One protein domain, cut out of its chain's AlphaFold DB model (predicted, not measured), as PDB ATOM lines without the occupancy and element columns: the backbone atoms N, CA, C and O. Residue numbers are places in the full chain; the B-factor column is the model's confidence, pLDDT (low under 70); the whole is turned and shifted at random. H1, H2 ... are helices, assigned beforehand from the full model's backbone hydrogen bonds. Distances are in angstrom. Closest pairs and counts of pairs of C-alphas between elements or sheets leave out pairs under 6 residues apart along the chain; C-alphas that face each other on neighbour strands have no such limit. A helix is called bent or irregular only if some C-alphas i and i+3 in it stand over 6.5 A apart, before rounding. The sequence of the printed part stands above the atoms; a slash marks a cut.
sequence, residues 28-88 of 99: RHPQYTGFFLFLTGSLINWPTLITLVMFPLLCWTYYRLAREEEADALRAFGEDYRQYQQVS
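What this domain is: This is residues 28 to 88 of the 99 residues of the protein "Isoprenylcysteine carboxylmethyltransferase family protein" of Spartobacteria bacterium (UniProt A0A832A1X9). A long helix, H2, makes one side of a rod, and two shorter helices fold back over its two ends: H1 runs antiparallel beside its first part as a helical hairpin, and the short H3 turns back at its far end. The first and last printed residues come near each other, with the C-alphas of Arg 28 and Ser 88 6.3 A apart. The printed part has 61 residues with three named helices, H1, H2 and H3 in that order, and no named strand; the class is all helix. The whole is loose, with a radius of gyration of the C-alphas of 14.8 A, and spans 44 by 18 by 13 A.

Where its parts are: H1 holds residues 30 to 45, 22.5 A from C-alpha 30 at (30.875, -4.217, -94.284) to C-alpha 45 at (50.355, -1.538, -105.153). H2 holds residues 49 to 77 and is 41.8 A long. It is neither bent nor irregular, but only just: C-alphas 53 and 56 are 6.3 A apart. H3 holds residues 79 to 87, 13.0 A long, and ends with C-alpha 87 at (25.104, 3.427, -83.649).

How they stand to each other: H1 and H2 touch and form a helical hairpin, opposite ways at a shallow tilt of 10 degrees. Their closest C-alphas, those of Leu 43 and Thr 51, are 6.6 A apart, and H2 touches H1 with residues 51 to 62 alone. H2 and H3 only just touch, and only at the corner by their link, with 3 pairs of C-alphas within 8 A; the closest are those of Leu 74 and Tyr 81, 5.9 A apart. They run opposite ways at a steep tilt of 41 degrees, and H2 touches H3 with residues 73 to 74 alone. H1 and H3 are apart. In H1 and H3 every O i to N i+4 pair is within hydrogen-bond range; in H2 23 of 25 are.

The domain as a whole: The C-alphas farthest apart, those of Trp 46 and Glu 79, are 44.1 A from each other. Residues 44 to 50 stand free, and so do residues 75 to 80, of which 75 to 77 belong to H2. The printed part has no cut, and both links are tight. Its mean pLDDT is 85.8, and no printed residue is under 70.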
ATOM      1  N   ARG A  28      27.185  -0.667 -91.596       82.56
ATOM      2  CA  ARG A  28      25.962  -1.073 -92.311       82.56
ATOM      3  C   ARG A  28      26.263  -1.879 -93.568       82.56
ATOM      4  O   ARG A  28      25.594  -2.869 -93.831       82.56
ATOM      5  N   HIS A  29      27.333  -1.516 -94.277       83.69
ATOM      6  CA  HIS A  29      27.780  -2.221 -95.479       83.69
ATOM      7  C   HIS A  29      29.238  -2.710 -95.352       83.69
ATOM      8  O   HIS A  29      30.148  -2.184 -96.008       83.69
ATOM      9  N   PRO A  30      29.514  -3.722 -94.504       80.88
ATOM     10  CA  PRO A  30      30.875  -4.217 -94.284       80.88
ATOM     11  C   PRO A  30      31.492  -4.823 -95.552       80.88
ATOM     12  O   PRO A  30      32.694  -4.698 -95.768       80.88
ATOM     13  N   GLN A  31      30.672  -5.407 -96.429       83.19
ATOM     14  CA  GLN A  31      31.118  -5.919 -97.725       83.19
ATOM     15  C   GLN A  31      31.666  -4.805 -98.628       83.19
ATOM     16  O   GLN A  31      32.761  -4.941 -99.171       83.19
ATOM     17  N   TYR A  32      30.944  -3.686 -98.759       85.06
ATOM     18  CA  TYR A  32      31.406  -2.539 -99.553       85.06
ATOM     19  C   TYR A  32      32.684  -1.941 -98.971       85.06
ATOM     20  O   TYR A  32      33.585  -1.554 -99.704       85.06
ATOM     21  N   THR A  33      32.801  -1.956 -97.647       83.12
ATOM     22  CA  THR A  33      34.012  -1.520 -96.943       83.12
ATOM     23  C   THR A  33      35.212  -2.389 -97.303       83.12
ATOM     24  O   THR A  33      36.264  -1.860 -97.652       83.12
ATOM     25  N   GLY A  34      35.057  -3.717 -97.282       84.88
ATOM     26  CA  GLY A  34      36.102  -4.645 -97.722       84.88
ATOM     27  C   GLY A  34      36.490  -4.430 -99.185       84.88
ATOM     28  O   GLY A  34      37.674  -4.420 -99.512       84.88
ATOM     29  N   PHE A  35      35.509  -4.176-100.052       86.94
ATOM     30  CA  PHE A  35      35.755  -3.884-101.461       86.94
ATOM     31  C   PHE A  35      36.528  -2.570-101.659       86.94
ATOM     32  O   PHE A  35      37.505  -2.541-102.401       86.94
ATOM     33  N   PHE A  36      36.166  -1.499-100.947       86.69
ATOM     34  CA  PHE A  36      36.909  -0.237-100.988       86.69
ATOM     35  C   PHE A  36      38.331  -0.376-100.446       86.69
ATOM     36  O   PHE A  36      39.254   0.186-101.035       86.69
ATOM     37  N   LEU A  37      38.531  -1.145 -99.372       87.69
ATOM     38  CA  LEU A  37      39.866  -1.434 -98.841       87.69
ATOM     39  C   LEU A  37      40.713  -2.207 -99.853       87.69
ATOM     40  O   LEU A  37      41.863  -1.840-100.087       87.69
ATOM     41  N   PHE A  38      40.134  -3.224-100.494       87.88
ATOM     42  CA  PHE A  38      40.802  -3.984-101.546       87.88
ATOM     43  C   PHE A  38      41.200  -3.083-102.721       87.88
ATOM     44  O   PHE A  38      42.371  -3.047-103.087       87.88
ATOM     45  N   LEU A  39      40.261  -2.290-103.250       86.88
ATOM     46  CA  LEU A  39      40.531  -1.366-104.352       86.88
ATOM     47  C   LEU A  39      41.604  -0.334-103.998       86.88
ATOM     48  O   LEU A  39      42.464  -0.039-104.824       86.88
ATOM     49  N   THR A  40      41.577   0.190-102.772       88.31
ATOM     50  CA  THR A  40      42.586   1.141-102.287       88.31
ATOM     51  C   THR A  40      43.962   0.477-102.210       88.31
ATOM     52  O   THR A  40      44.946   1.051-102.669       88.31
ATOM     53  N   GLY A  41      44.040  -0.755-101.696       88.69
ATOM     54  CA  GLY A  41      45.278  -1.535-101.662       88.69
ATOM     55  C   GLY A  41      45.831  -1.823-103.060       88.69
ATOM     56  O   GLY A  41      47.022  -1.632-103.300       88.69
ATOM     57  N   SER A  42      44.966  -2.200-104.006       86.75
ATOM     58  CA  SER A  42      45.348  -2.381-105.412       86.75
ATOM     59  C   SER A  42      45.843  -1.083-106.050       86.75
ATOM     60  O   SER A  42      46.817  -1.115-106.796       86.75
ATOM     61  N   LEU A  43      45.225   0.061-105.736       87.25
ATOM     62  CA  LEU A  43      45.641   1.373-106.241       87.25
ATOM     63  C   LEU A  43      47.044   1.760-105.745       87.25
ATOM     64  O   LEU A  43      47.819   2.329-106.505       87.25
ATOM     65  N   ILE A  44      47.377   1.434-104.493       88.88
ATOM     66  CA  ILE A  44      48.699   1.698-103.904       88.88
ATOM     67  C   ILE A  44      49.756   0.746-104.476       88.88
ATOM     68  O   ILE A  44      50.876   1.170-104.753       88.88
ATOM     69  N   ASN A  45      49.419  -0.535-104.649       90.88
ATOM     70  CA  ASN A  45      50.355  -1.538-105.153       90.88
ATOM     71  C   ASN A  45      50.644  -1.365-106.652       90.88
ATOM     72  O   ASN A  45      51.799  -1.485-107.058       90.88
ATOM     73  N   TRP A  46      49.619  -1.071-107.464       89.19
ATOM     74  CA  TRP A  46      49.777  -0.890-108.906       89.19
ATOM     75  C   TRP A  46      48.711   0.054-109.502       89.19
ATOM     76  O   TRP A  46      47.664  -0.389-109.994       89.19
ATOM     77  N   PRO A  47      48.943   1.381-109.465       84.69
ATOM     78  CA  PRO A  47      47.988   2.353-109.983       84.69
ATOM     79  C   PRO A  47      47.949   2.289-111.513       84.69
ATOM     80  O   PRO A  47      48.823   2.808-112.203       84.69
ATOM     81  N   THR A  48      46.908   1.663-112.057       88.88
ATOM     82  CA  THR A  48      46.612   1.707-113.493       88.88
ATOM     83  C   THR A  48      45.640   2.847-113.778       88.88
ATOM     84  O   THR A  48      44.799   3.184-112.943       88.88
ATOM     85  N   LEU A  49      45.697   3.428-114.980       88.69
ATOM     86  CA  LEU A  49      44.748   4.472-115.389       88.69
ATOM     87  C   LEU A  49      43.287   3.993-115.269       88.69
ATOM     88  O   LEU A  49      42.403   4.756-114.882       88.69
ATOM     89  N   ILE A  50      43.053   2.704-115.538       87.75
ATOM     90  CA  ILE A  50      41.744   2.061-115.401       87.75
ATOM     91  C   ILE A  50      41.280   2.082-113.942       87.75
ATOM     92  O   ILE A  50      40.166   2.525-113.673       87.75
ATOM     93  N   THR A  51      42.113   1.643-112.990       86.06
ATOM     94  CA  THR A  51      41.740   1.637-111.566       86.06
ATOM     95  C   THR A  51      41.567   3.050-111.011       86.06
ATOM     96  O   THR A  51      40.652   3.272-110.224       86.06
ATOM     97  N   LEU A  52      42.350   4.020-111.488       87.75
ATOM     98  CA  LEU A  52      42.208   5.441-111.153       87.75
ATOM     99  C   LEU A  52      40.844   6.026-111.547       87.75
ATOM    100  O   LEU A  52      40.271   6.791-110.777       87.75
ATOM    101  N   VAL A  53      40.314   5.664-112.718       91.75
ATOM    102  CA  VAL A  53      39.007   6.154-113.197       91.75
ATOM    103  C   VAL A  53      37.851   5.334-112.617       91.75
ATOM    104  O   VAL A  53      36.820   5.888-112.231       91.75
ATOM    105  N   MET A  54      38.010   4.014-112.518       88.75
ATOM    106  CA  MET A  54      36.977   3.119-111.989       88.75
ATOM    107  C   MET A  54      36.751   3.302-110.493       88.75
ATOM    108  O   MET A  54      35.616   3.195-110.042       88.75
ATOM    109  N   PHE A  55      37.792   3.609-109.717       88.56
ATOM    110  CA  PHE A  55      37.674   3.788-108.273       88.56
ATOM    111  C   PHE A  55      36.628   4.847-107.867       88.56
ATOM    112  O   PHE A  55      35.680   4.483-107.167       88.56
ATOM    113  N   PRO A  56      36.701   6.120-108.311       90.56
ATOM    114  CA  PRO A  56      35.695   7.120-107.955       90.56
ATOM    115  C   PRO A  56      34.302   6.778-108.506       90.56
ATOM    116  O   PRO A  56      33.307   7.021-107.821       90.56
ATOM    117  N   LEU A  57      34.214   6.164-109.693       92.38
ATOM    118  CA  LEU A  57      32.939   5.737-110.276       92.38
ATOM    119  C   LEU A  57      32.255   4.657-109.425       92.38
ATOM    120  O   LEU A  57      31.058   4.750-109.142       92.38
ATOM    121  N   LEU A  58      33.011   3.645-108.994       89.62
ATOM    122  CA  LEU A  58      32.515   2.569-108.140       89.62
ATOM    123  C   LEU A  58      32.138   3.111-106.764       89.62
ATOM    124  O   LEU A  58      31.037   2.834-106.297       89.62
ATOM    125  N   CYS A  59      32.986   3.940-106.153       88.75
ATOM    126  CA  CYS A  59      32.675   4.619-104.894       88.75
ATOM    127  C   CYS A  59      31.343   5.374-104.973       88.75
ATOM    128  O   CYS A  59      30.491   5.214-104.099       88.75
ATOM    129  N   TRP A  60      31.120   6.135-106.045       91.12
ATOM    130  CA  TRP A  60      29.868   6.858-106.249       91.12
ATOM    131  C   TRP A  60      28.668   5.929-106.475       91.12
ATOM    132  O   TRP A  60      27.606   6.131-105.884       91.12
ATOM    133  N   THR A  61      28.834   4.888-107.290       90.69
ATOM    134  CA  THR A  61      27.764   3.929-107.601       90.69
ATOM    135  C   THR A  61      27.333   3.161-106.352       90.69
ATOM    136  O   THR A  61      26.144   3.104-106.044       90.69
ATOM    137  N   TYR A  62      28.288   2.646-105.576       86.56
ATOM    138  CA  TYR A  62      28.009   1.962-104.313       86.56
ATOM    139  C   TYR A  62      27.445   2.907-103.255       86.56
ATOM    140  O   TYR A  62      26.575   2.505-102.489       86.56
ATOM    141  N   TYR A  63      27.883   4.169-103.224       88.12
ATOM    142  CA  TYR A  63      27.282   5.176-102.352       88.12
ATOM    143  C   TYR A  63      25.799   5.386-102.661       88.12
ATOM    144  O   TYR A  63      24.972   5.420-101.748       88.12
ATOM    145  N   ARG A  64      25.454   5.505-103.946       90.44
ATOM    146  CA  ARG A  64      24.063   5.639-104.383       90.44
ATOM    147  C   ARG A  64      23.239   4.405-104.045       90.44
ATOM    148  O   ARG A  64      22.172   4.559-103.460       90.44
ATOM    149  N   LEU A  65      23.760   3.219-104.350       87.31
ATOM    150  CA  LEU A  65      23.084   1.957-104.066       87.31
ATOM    151  C   LEU A  65      22.828   1.789-102.564       87.31
ATOM    152  O   LEU A  65      21.700   1.531-102.163       87.31
ATOM    153  N   ALA A  66      23.841   2.049-101.731       86.25
ATOM    154  CA  ALA A  66      23.691   2.017-100.281       86.25
ATOM    155  C   ALA A  66      22.587   2.978 -99.817       86.25
ATOM    156  O   ALA A  66      21.728   2.585 -99.043       86.25
ATOM    157  N   ARG A  67      22.534   4.219-100.328       86.81
ATOM    158  CA  ARG A  67      21.457   5.166 -99.973       86.81
ATOM    159  C   ARG A  67      20.063   4.680-100.358       86.81
ATOM    160  O   ARG A  67      19.118   4.963 -99.623       86.81
ATOM    161  N   GLU A  68      19.927   4.028-101.505       87.00
ATOM    162  CA  GLU A  68      18.659   3.443-101.946       87.00
ATOM    163  C   GLU A  68      18.252   2.295-101.006       87.00
ATOM    164  O   GLU A  68      17.132   2.300-100.495       87.00
ATOM    165  N   GLU A  69      19.192   1.413-100.646       82.44
ATOM    166  CA  GLU A  69      18.979   0.355 -99.648       82.44
ATOM    167  C   GLU A  69      18.603   0.915 -98.265       82.44
ATOM    168  O   GLU A  69      17.690   0.402 -97.619       82.44
ATOM    169  N   GLU A  70      19.261   1.985 -97.801       85.94
ATOM    170  CA  GLU A  70      18.926   2.626 -96.523       85.94
ATOM    171  C   GLU A  70      17.526   3.250 -96.555       85.94
ATOM    172  O   GLU A  70      16.809   3.203 -95.556       85.94
ATOM    173  N   ALA A  71      17.117   3.833 -97.685       86.94
ATOM    174  CA  ALA A  71      15.780   4.393 -97.844       86.94
ATOM    175  C   ALA A  71      14.706   3.297 -97.801       86.94
ATOM    176  O   ALA A  71      13.663   3.481 -97.169       86.94
ATOM    177  N   ASP A  72      14.969   2.146 -98.415       83.56
ATOM    178  CA  ASP A  72      14.070   0.994 -98.361       83.56
ATOM    179  C   ASP A  72      14.038   0.360 -96.964       83.56
ATOM    180  O   ASP A  72      12.959   0.052 -96.454       83.56
ATOM    181  N   ALA A  73      15.182   0.274 -96.284       80.62
ATOM    182  CA  ALA A  73      15.252  -0.170 -94.895       80.62
ATOM    183  C   ALA A  73      14.514   0.791 -93.943       80.62
ATOM    184  O   ALA A  73      13.783   0.341 -93.062       80.62
ATOM    185  N   LEU A  74      14.618   2.108 -94.150       85.38
ATOM    186  CA  LEU A  74      13.839   3.111 -93.415       85.38
ATOM    187  C   LEU A  74      12.334   2.940 -93.639       85.38
ATOM    188  O   LEU A  74      11.564   3.048 -92.687       85.38
ATOM    189  N   ARG A  75      11.900   2.649 -94.871       83.44
ATOM    190  CA  ARG A  75      10.484   2.375 -95.175       83.44
ATOM    191  C   ARG A  75       9.995   1.080 -94.523       83.44
ATOM    192  O   ARG A  75       8.843   1.021 -94.102       83.44
ATOM    193  N   ALA A  76      10.847   0.059 -94.440       80.38
ATOM    194  CA  ALA A  76      10.490  -1.252 -93.904       80.38
ATOM    195  C   ALA A  76      10.502  -1.316 -92.364       80.38
ATOM    196  O   ALA A  76       9.622  -1.943 -91.770       80.38
ATOM    197  N   PHE A  77      11.486  -0.682 -91.721       79.12
ATOM    198  CA  PHE A  77      11.768  -0.812 -90.284       79.12
ATOM    199  C   PHE A  77      11.580   0.490 -89.488       79.12
ATOM    200  O   PHE A  77      11.552   0.450 -88.261       79.12
ATOM    201  N   GLY A  78      11.436   1.643 -90.149       84.38
ATOM    202  CA  GLY A  78      11.115   2.915 -89.498       84.38
ATOM    203  C   GLY A  78      12.119   3.327 -88.417       84.38
ATOM    204  O   GLY A  78      13.303   3.541 -88.692       84.38
ATOM    205  N   GLU A  79      11.626   3.466 -87.185       84.00
ATOM    206  CA  GLU A  79      12.388   4.002 -86.052       84.00
ATOM    207  C   GLU A  79      13.505   3.058 -85.578       84.00
ATOM    208  O   GLU A  79      14.592   3.527 -85.239       84.00
ATOM    209  N   ASP A  80      13.297   1.739 -85.653       80.31
ATOM    210  CA  ASP A  80      14.310   0.736 -85.285       80.31
ATOM    211  C   ASP A  80      15.563   0.880 -86.155       80.31
ATOM    212  O   ASP A  80      16.703   0.777 -85.686       80.31
ATOM    213  N   TYR A  81      15.361   1.180 -87.440       81.81
ATOM    214  CA  TYR A  81      16.465   1.441 -88.350       81.81
ATOM    215  C   TYR A  81      17.118   2.793 -88.072       81.81
ATOM    216  O   TYR A  81      18.343   2.859 -88.058       81.81
ATOM    217  N   ARG A  82      16.360   3.857 -87.761       83.25
ATOM    218  CA  ARG A  82      16.961   5.148 -87.364       83.25
ATOM    219  C   ARG A  82      17.867   5.011 -86.146       83.25
ATOM    220  O   ARG A  82      18.980   5.536 -86.163       83.25
ATOM    221  N   GLN A  83      17.431   4.289 -85.114       83.38
ATOM    222  CA  GLN A  83      18.263   4.018 -83.939       83.38
ATOM    223  C   GLN A  83      19.534   3.254 -84.329       83.38
ATOM    224  O   GLN A  83      20.639   3.605 -83.905       83.38
ATOM    225  N   TYR A  84      19.408   2.276 -85.224       80.06
ATOM    226  CA  TYR A  84      20.551   1.558 -85.774       80.06
ATOM    227  C   TYR A  84      21.515   2.462 -86.573       80.06
ATOM    228  O   TYR A  84      22.734   2.356 -86.402       80.06
ATOM    229  N   GLN A  85      21.018   3.408 -87.379       83.69
ATOM    230  CA  GLN A  85      21.849   4.382 -88.108       83.69
ATOM    231  C   GLN A  85      22.632   5.318 -87.169       83.69
ATOM    232  O   GLN A  85      23.667   5.859 -87.561       83.69
ATOM    233  N   GLN A  86      22.173   5.524 -85.928       81.38
ATOM    234  CA  GLN A  86      22.894   6.330 -84.937       81.38
ATOM    235  C   GLN A  86      24.083   5.587 -84.315       81.38
ATOM    236  O   GLN A  86      25.033   6.225 -83.856       81.38
ATOM    237  N   VAL A  87      24.043   4.256 -84.257       78.25
ATOM    238  CA  VAL A  87      25.104   3.427 -83.649       78.25
ATOM    239  C   VAL A  87      26.077   2.842 -84.664       78.25
ATOM    240  O   VAL A  87      27.215   2.539 -84.310       78.25
ATOM    241  N   SER A  88      25.668   2.752 -85.926       78.94
ATOM    242  CA  SER A  88      26.478   2.223 -87.018       78.94
ATOM    243  C   SER A  88      26.937   3.327 -87.978       78.94
ATOM    244  O   SER A  88      26.307   4.379 -88.124       78.94
TER     245      SER A  88